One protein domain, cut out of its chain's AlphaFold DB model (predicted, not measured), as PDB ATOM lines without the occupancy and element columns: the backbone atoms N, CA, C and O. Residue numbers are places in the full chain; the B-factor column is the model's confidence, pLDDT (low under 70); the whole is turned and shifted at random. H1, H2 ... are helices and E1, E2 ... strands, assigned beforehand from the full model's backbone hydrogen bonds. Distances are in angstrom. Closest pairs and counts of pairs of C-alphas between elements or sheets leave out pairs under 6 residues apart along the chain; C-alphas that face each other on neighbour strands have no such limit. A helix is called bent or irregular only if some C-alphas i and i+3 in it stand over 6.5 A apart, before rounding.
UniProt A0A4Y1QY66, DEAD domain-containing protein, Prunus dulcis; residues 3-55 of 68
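This is residues 3 to 55 of the 68 residues of the protein "DEAD domain-containing protein" of Prunus dulcis (UniProt A0A4Y1QY66). A small sheet of two parallel strands, E1 and E2, forms the middle of an elongated model, with helix H2 packed along E1, helix H3 near the ends of the strands at residues 21 and 43, and helix H1 set off at the opposite end of the long axis beyond residues 11 to 17. The outline is a rod spanning 38 by 18 by 18 A, and the whole is loose, with a radius of gyration of the C-alphas of 12.9 A. The printed part has 53 residues, with three named helices and two named strands in the order H1, E1, H2, E2, H3, and the class is mixed, helices and strands.

Strand E1 is residues 18 to 21, 9.8 A from first to last C-alpha, beginning at C-alpha 18 at (172.941, -8.176, 22.855). Strand E2 is residues 40 to 43, 9.9 A long. Helix H2 is residues 27 to 35, 12.2 A long. Helix H3 is residues 45 to 53, 12.3 A long, ending at C-alpha 53 at (184.895, 4.018, 34.055). Helix H1 is residues 3 to 10, 11.6 A long, beginning at C-alpha 3 at (164.270, -10.488, 13.867); it is irregular, with C-alphas 4 and 7 at 7.1 A.

E1 and E2 are parallel neighbours, with 15 degrees between their directions. C-alphas 18 and 40 face each other at 4.6 A, and C-alphas 21 and 43 at 4.4 A. N 19 and O 40 are within hydrogen-bond range at 2.9 A, as are N 21 and O 42 at 2.8 A. E1, H2 and E2 form a strand-helix-strand unit, two parallel strands with a helix between them along the chain, and its crossover is right-handed. The closest C-alphas of E1 and H2 are those of Cys 21 and Gln 30, 7.1 A apart. The closest C-alphas of E1 and H3 are those of Cys 21 and Arg 47, 6.4 A apart. H2 and H3 are apart, and H1 is apart from H2, E2 and H3. Each O i to N i+4 pair is within hydrogen-bond range in H2 and H3; in H1 2 of 4 are, beside 4 of 5 O i to N i+3 pairs.

The two C-alphas farthest apart are those of Ala 11 and Lys 53, at 38.2 A. The printed part, residues 3 to 55, has no cut. The links from E1 to H2, H2 to E2 and E2 to H3 are tight, and the link from H1 to E1, with 7 residues, is short; no link is long. Residues 24 to 29, of which 27 to 29 belong to H2, stand free. The mean pLDDT of the printed part is 86.6, and residue 3 is under 70.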
ATOM      1  N   GLY A   3     164.517  -9.473  14.902       67.94
ATOM      2  CA  GLY A   3     164.270 -10.488  13.867       67.94
ATOM      3  C   GLY A   3     165.424 -11.470  13.617       67.94
ATOM      4  O   GLY A   3     165.182 -12.596  13.199       67.94
ATOM      5  N   PHE A   4     166.672 -11.092  13.921       76.81
ATOM      6  CA  PHE A   4     167.838 -11.961  13.690       76.81
ATOM      7  C   PHE A   4     167.932 -13.126  14.683       76.81
ATOM      8  O   PHE A   4     168.612 -14.110  14.410       76.81
ATOM      9  N   LEU A   5     167.259 -13.030  15.834       82.50
ATOM     10  CA  LEU A   5     167.293 -14.064  16.872       82.50
ATOM     11  C   LEU A   5     166.111 -15.037  16.781       82.50
ATOM     12  O   LEU A   5     166.111 -16.057  17.473       82.50
ATOM     13  N   THR A   6     165.120 -14.748  15.933       87.38
ATOM     14  CA  THR A   6     163.936 -15.596  15.740       87.38
ATOM     15  C   THR A   6     164.302 -17.037  15.370       87.38
ATOM     16  O   THR A   6     163.851 -17.933  16.086       87.38
ATOM     17  N   PRO A   7     165.200 -17.300  14.393       90.12
ATOM     18  CA  PRO A   7     165.547 -18.676  14.030       90.12
ATOM     19  C   PRO A   7     166.191 -19.456  15.185       90.12
ATOM     20  O   PRO A   7     165.934 -20.642  15.366       90.12
ATOM     21  N   MET A   8     166.999 -18.787  16.021       90.19
ATOM     22  CA  MET A   8     167.626 -19.425  17.185       90.19
ATOM     23  C   MET A   8     166.581 -19.843  18.223       90.19
ATOM     24  O   MET A   8     166.691 -20.917  18.814       90.19
ATOM     25  N   ARG A   9     165.550 -19.013  18.427       88.56
ATOM     26  CA  ARG A   9     164.436 -19.332  19.328       88.56
ATOM     27  C   ARG A   9     163.601 -20.496  18.808       88.56
ATOM     28  O   ARG A   9     163.269 -21.382  19.590       88.56
ATOM     29  N   GLU A  10     163.279 -20.500  17.517       92.56
ATOM     30  CA  GLU A  10     162.525 -21.581  16.863       92.56
ATOM     31  C   GLU A  10     163.276 -22.916  16.945       92.56
ATOM     32  O   GLU A  10     162.686 -23.945  17.269       92.56
ATOM     33  N   ALA A  11     164.599 -22.877  16.782       94.88
ATOM     34  CA  ALA A  11     165.484 -24.025  16.953       94.88
ATOM     35  C   ALA A  11     165.773 -24.395  18.427       94.88
ATOM     36  O   ALA A  11     166.603 -25.263  18.687       94.88
ATOM     37  N   ARG A  12     165.090 -23.774  19.402       93.00
ATOM     38  CA  ARG A  12     165.224 -24.024  20.853       93.00
ATOM     39  C   ARG A  12     166.627 -23.786  21.429       93.00
ATOM     40  O   ARG A  12     166.978 -24.360  22.461       93.00
ATOM     41  N   TYR A  13     167.414 -22.905  20.818       92.81
ATOM     42  CA  TYR A  13     168.669 -22.445  21.411       92.81
ATOM     43  C   TYR A  13     168.432 -21.408  22.523       92.81
ATOM     44  O   TYR A  13     167.394 -20.736  22.546       92.81
ATOM     45  N   PRO A  14     169.400 -21.228  23.445       90.12
ATOM     46  CA  PRO A  14     169.332 -20.182  24.458       90.12
ATOM     47  C   PRO A  14     169.176 -18.788  23.845       90.12
ATOM     48  O   PRO A  14     169.830 -18.437  22.862       90.12
ATOM     49  N   VAL A  15     168.341 -17.957  24.468       86.75
ATOM     50  CA  VAL A  15     168.130 -16.575  24.024       86.75
ATOM     51  C   VAL A  15     169.373 -15.740  24.321       86.75
ATOM     52  O   VAL A  15     169.768 -15.579  25.477       86.75
ATOM     53  N   ILE A  16     169.970 -15.151  23.283       87.62
ATOM     54  CA  ILE A  16     171.128 -14.268  23.432       87.62
ATOM     55  C   ILE A  16     170.666 -12.814  23.587       87.62
ATOM     56  O   ILE A  16     169.992 -12.277  22.715       87.62
ATOM     57  N   ARG A  17     171.062 -12.141  24.676       88.56
ATOM     58  CA  ARG A  17     170.862 -10.699  24.846       88.56
ATOM     59  C   ARG A  17     172.097  -9.935  24.373       88.56
ATOM     60  O   ARG A  17     173.186 -10.115  24.923       88.56
ATOM     61  N   SER A  18     171.911  -9.071  23.383       88.81
ATOM     62  CA  SER A  18     172.941  -8.176  22.855       88.81
ATOM     63  C   SER A  18     172.636  -6.718  23.185       88.81
ATOM     64  O   SER A  18     171.471  -6.322  23.227       88.81
ATOM     65  N   LEU A  19     173.675  -5.908  23.366       88.75
ATOM     66  CA  LEU A  19     173.557  -4.466  23.558       88.75
ATOM     67  C   LEU A  19     174.469  -3.712  22.589       88.75
ATOM     68  O   LEU A  19     175.668  -3.974  22.524       88.75
ATOM     69  N   LEU A  20     173.889  -2.747  21.874       88.75
ATOM     70  CA  LEU A  20     174.625  -1.779  21.071       88.75
ATOM     71  C   LEU A  20     174.889  -0.516  21.905       88.75
ATOM     72  O   LEU A  20     173.972   0.211  22.292       88.75
ATOM     73  N   CYS A  21     176.159  -0.258  22.185       86.75
ATOM     74  CA  CYS A  21     176.660   0.861  22.972       86.75
ATOM     75  C   CYS A  21     177.339   1.888  22.061       86.75
ATOM     76  O   CYS A  21     178.561   2.033  22.054       86.75
ATOM     77  N   LEU A  22     176.529   2.625  21.302       86.06
ATOM     78  CA  LEU A  22     176.969   3.758  20.483       86.06
ATOM     79  C   LEU A  22     176.413   5.081  21.031       86.06
ATOM     80  O   LEU A  22     175.490   5.092  21.853       86.06
ATOM     81  N   GLY A  23     177.001   6.195  20.589       78.94
ATOM     82  CA  GLY A  23     176.462   7.535  20.835       78.94
ATOM     83  C   GLY A  23     175.134   7.757  20.099       78.94
ATOM     84  O   GLY A  23     174.818   7.033  19.161       78.94
ATOM     85  N   GLY A  24     174.342   8.738  20.540       79.06
ATOM     86  CA  GLY A  24     173.033   9.050  19.942       79.06
ATOM     87  C   GLY A  24     171.860   8.208  20.464       79.06
ATOM     88  O   GLY A  24     170.715   8.506  20.146       79.06
ATOM     89  N   MET A  25     172.113   7.206  21.312       80.00
ATOM     90  CA  MET A  25     171.073   6.468  22.038       80.00
ATOM     91  C   MET A  25     170.960   6.960  23.486       80.00
ATOM     92  O   MET A  25     171.963   7.288  24.128       80.00
ATOM     93  N   GLY A  26     169.737   6.981  24.020       80.31
ATOM     94  CA  GLY A  26     169.490   7.349  25.411       80.31
ATOM     95  C   GLY A  26     170.231   6.421  26.378       80.31
ATOM     96  O   GLY A  26     170.051   5.206  26.351       80.31
ATOM     97  N   MET A  27     171.041   6.992  27.272       78.31
ATOM     98  CA  MET A  27     171.828   6.208  28.234       78.31
ATOM     99  C   MET A  27     170.938   5.353  29.152       78.31
ATOM    100  O   MET A  27     171.314   4.247  29.531       78.31
ATOM    101  N   LYS A  28     169.734   5.838  29.481       84.31
ATOM    102  CA  LYS A  28     168.791   5.145  30.367       84.31
ATOM    103  C   LYS A  28     168.406   3.756  29.840       84.31
ATOM    104  O   LYS A  28     168.531   2.785  30.577       84.31
ATOM    105  N   SER A  29     168.021   3.640  28.568       84.19
ATOM    106  CA  SER A  29     167.624   2.351  27.980       84.19
ATOM    107  C   SER A  29     168.806   1.385  27.835       84.19
ATOM    108  O   SER A  29     168.656   0.174  28.025       84.19
ATOM    109  N   GLN A  30     170.005   1.917  27.561       84.12
ATOM    110  CA  GLN A  30     171.240   1.129  27.539       84.12
ATOM    111  C   GLN A  30     171.540   0.542  28.926       84.12
ATOM    112  O   GLN A  30     171.801  -0.655  29.040       84.12
ATOM    113  N   LEU A  31     171.444   1.354  29.983       84.19
ATOM    114  CA  LEU A  31     171.661   0.919  31.366       84.19
ATOM    115  C   LEU A  31     170.600  -0.080  31.842       84.19
ATOM    116  O   LEU A  31     170.950  -1.080  32.459       84.19
ATOM    117  N   GLU A  32     169.323   0.137  31.522       87.94
ATOM    118  CA  GLU A  32     168.248  -0.812  31.845       87.94
ATOM    119  C   GLU A  32     168.486  -2.187  31.210       87.94
ATOM    120  O   GLU A  32     168.279  -3.217  31.851       87.94
ATOM    121  N   THR A  33     168.962  -2.219  29.964       86.94
ATOM    122  CA  THR A  33     169.315  -3.472  29.281       86.94
ATOM    123  C   THR A  33     170.539  -4.127  29.914       86.94
ATOM    124  O   THR A  33     170.558  -5.340  30.109       86.94
ATOM    125  N   MET A  34     171.543  -3.329  30.277       86.44
ATOM    126  CA  MET A  34     172.775  -3.793  30.915       86.44
ATOM    127  C   MET A  34     172.510  -4.412  32.293       86.44
ATOM    128  O   MET A  34     173.041  -5.479  32.590       86.44
ATOM    129  N   ASN A  35     171.615  -3.810  33.083       87.75
ATOM    130  CA  ASN A  35     171.194  -4.314  34.394       87.75
ATOM    131  C   ASN A  35     170.464  -5.666  34.316       87.75
ATOM    132  O   ASN A  35     170.492  -6.429  35.274       87.75
ATOM    133  N   LYS A  36     169.838  -5.993  33.176       89.38
ATOM    134  CA  LYS A  36     169.238  -7.321  32.925       89.38
ATOM    135  C   LYS A  36     170.277  -8.394  32.570       89.38
ATOM    136  O   LYS A  36     169.900  -9.543  32.343       89.38
ATOM    137  N   GLY A  37     171.555  -8.023  32.477       87.56
ATOM    138  CA  GLY A  37     172.635  -8.877  31.998       87.56
ATOM    139  C   GLY A  37     172.655  -8.976  30.473       87.56
ATOM    140  O   GLY A  37     171.630  -9.203  29.828       87.56
ATOM    141  N   VAL A  38     173.841  -8.813  29.885       89.38
ATOM    142  CA  VAL A  38     174.068  -8.861  28.432       89.38
ATOM    143  C   VAL A  38     175.191  -9.836  28.109       89.38
ATOM    144  O   VAL A  38     176.240  -9.822  28.755       89.38
ATOM    145  N   HIS A  39     174.983 -10.675  27.098       89.19
ATOM    146  CA  HIS A  39     175.985 -11.647  26.664       89.19
ATOM    147  C   HIS A  39     176.989 -10.989  25.716       89.19
ATOM    148  O   HIS A  39     178.199 -11.135  25.882       89.19
ATOM    149  N   ILE A  40     176.477 -10.217  24.756       90.69
ATOM    150  CA  ILE A  40     177.265  -9.589  23.695       90.69
ATOM    151  C   ILE A  40     177.088  -8.078  23.778       90.69
ATOM    152  O   ILE A  40     175.973  -7.578  23.935       90.69
ATOM    153  N   VAL A  41     178.192  -7.351  23.668       89.19
ATOM    154  CA  VAL A  41     178.201  -5.890  23.660       89.19
ATOM    155  C   VAL A  41     178.989  -5.454  22.442       89.19
ATOM    156  O   VAL A  41     180.139  -5.851  22.285       89.19
ATOM    157  N   VAL A  42     178.366  -4.643  21.597       90.62
ATOM    158  CA  VAL A  42     179.026  -3.986  20.469       90.62
ATOM    159  C   VAL A  42     179.111  -2.512  20.817       90.62
ATOM    160  O   VAL A  42     178.087  -1.890  21.087       90.62
ATOM    161  N   ALA A  43     180.312  -1.949  20.875       90.00
ATOM    162  CA  ALA A  43     180.523  -0.580  21.329       90.00
ATOM    163  C   ALA A  43     181.634   0.092  20.528       90.00
ATOM    164  O   ALA A  43     182.582  -0.570  20.119       90.00
ATOM    165  N   ASN A  44     181.560   1.415  20.378       90.19
ATOM    166  CA  ASN A  44     182.733   2.170  19.945       90.19
ATOM    167  C   ASN A  44     183.724   2.319  21.125       90.19
ATOM    168  O   ASN A  44     183.290   2.311  22.286       90.19
ATOM    169  N   PRO A  45     185.039   2.482  20.870       88.94
ATOM    170  CA  PRO A  45     186.043   2.523  21.937       88.94
ATOM    171  C   PRO A  45     185.756   3.586  23.003       88.94
ATOM    172  O   PRO A  45     185.850   3.319  24.201       88.94
ATOM    173  N   ARG A  46     185.321   4.780  22.577       88.06
ATOM    174  CA  ARG A  46     184.990   5.892  23.479       88.06
ATOM    175  C   ARG A  46     183.877   5.520  24.463       88.06
ATOM    176  O   ARG A  46     184.026   5.727  25.664       88.06
ATOM    177  N   ARG A  47     182.773   4.957  23.968       84.75
ATOM    178  CA  ARG A  47     181.597   4.598  24.770       84.75
ATOM    179  C   ARG A  47     181.872   3.408  25.673       84.75
ATOM    180  O   ARG A  47     181.415   3.402  26.813       84.75
ATOM    181  N   LEU A  48     182.640   2.431  25.191       86.12
ATOM    182  CA  LEU A  48     183.103   1.322  26.017       86.12
ATOM    183  C   LEU A  48     183.882   1.850  27.228       86.12
ATOM    184  O   LEU A  48     183.552   1.519  28.364       86.12
ATOM    185  N   MET A  49     184.837   2.752  26.997       87.94
ATOM    186  CA  MET A  49     185.626   3.375  28.062       87.94
ATOM    187  C   MET A  49     184.780   4.162  29.065       87.94
ATOM    188  O   MET A  49     185.051   4.092  30.262       87.94
ATOM    189  N   GLU A  50     183.741   4.872  28.625       86.94
ATOM    190  CA  GLU A  50     182.798   5.538  29.534       86.94
ATOM    191  C   GLU A  50     182.084   4.533  30.454       86.94
ATOM    192  O   GLU A  50     182.043   4.718  31.670       86.94
ATOM    193  N   ILE A  51     181.562   3.438  29.894       83.81
ATOM    194  CA  ILE A  51     180.816   2.409  30.637       83.81
ATOM    195  C   ILE A  51     181.714   1.693  31.657       83.81
ATOM    196  O   ILE A  51     181.282   1.445  32.788       83.81
ATOM    197  N   LEU A  52     182.961   1.402  31.276       86.56
ATOM    198  CA  LEU A  52     183.953   0.783  32.156       86.56
ATOM    199  C   LEU A  52     184.352   1.719  33.303       86.56
ATOM    200  O   LEU A  52     184.374   1.295  34.457       86.56
ATOM    201  N   LYS A  53     184.590   3.009  33.021       87.81
ATOM    202  CA  LYS A  53     184.895   4.018  34.055       87.81
ATOM    203  C   LYS A  53     183.753   4.189  35.053       87.81
ATOM    204  O   LYS A  53     183.999   4.327  36.247       87.81
ATOM    205  N   LEU A  54     182.509   4.128  34.578       86.50
ATOM    206  CA  LEU A  54     181.316   4.174  35.427       86.50
ATOM    207  C   LEU A  54     181.064   2.865  36.197       86.50
ATOM    208  O   LEU A  54     180.083   2.791  36.938       86.50
ATOM    209  N   LYS A  55     181.900   1.832  36.008       86.12
ATOM    210  CA  LYS A  55     181.741   0.485  36.584       86.12
ATOM    211  C   LYS A  55     180.356  -0.122  36.332       86.12
ATOM    212  O   LYS A  55     179.862  -0.925  37.116       86.12
TER     213      LYS A  55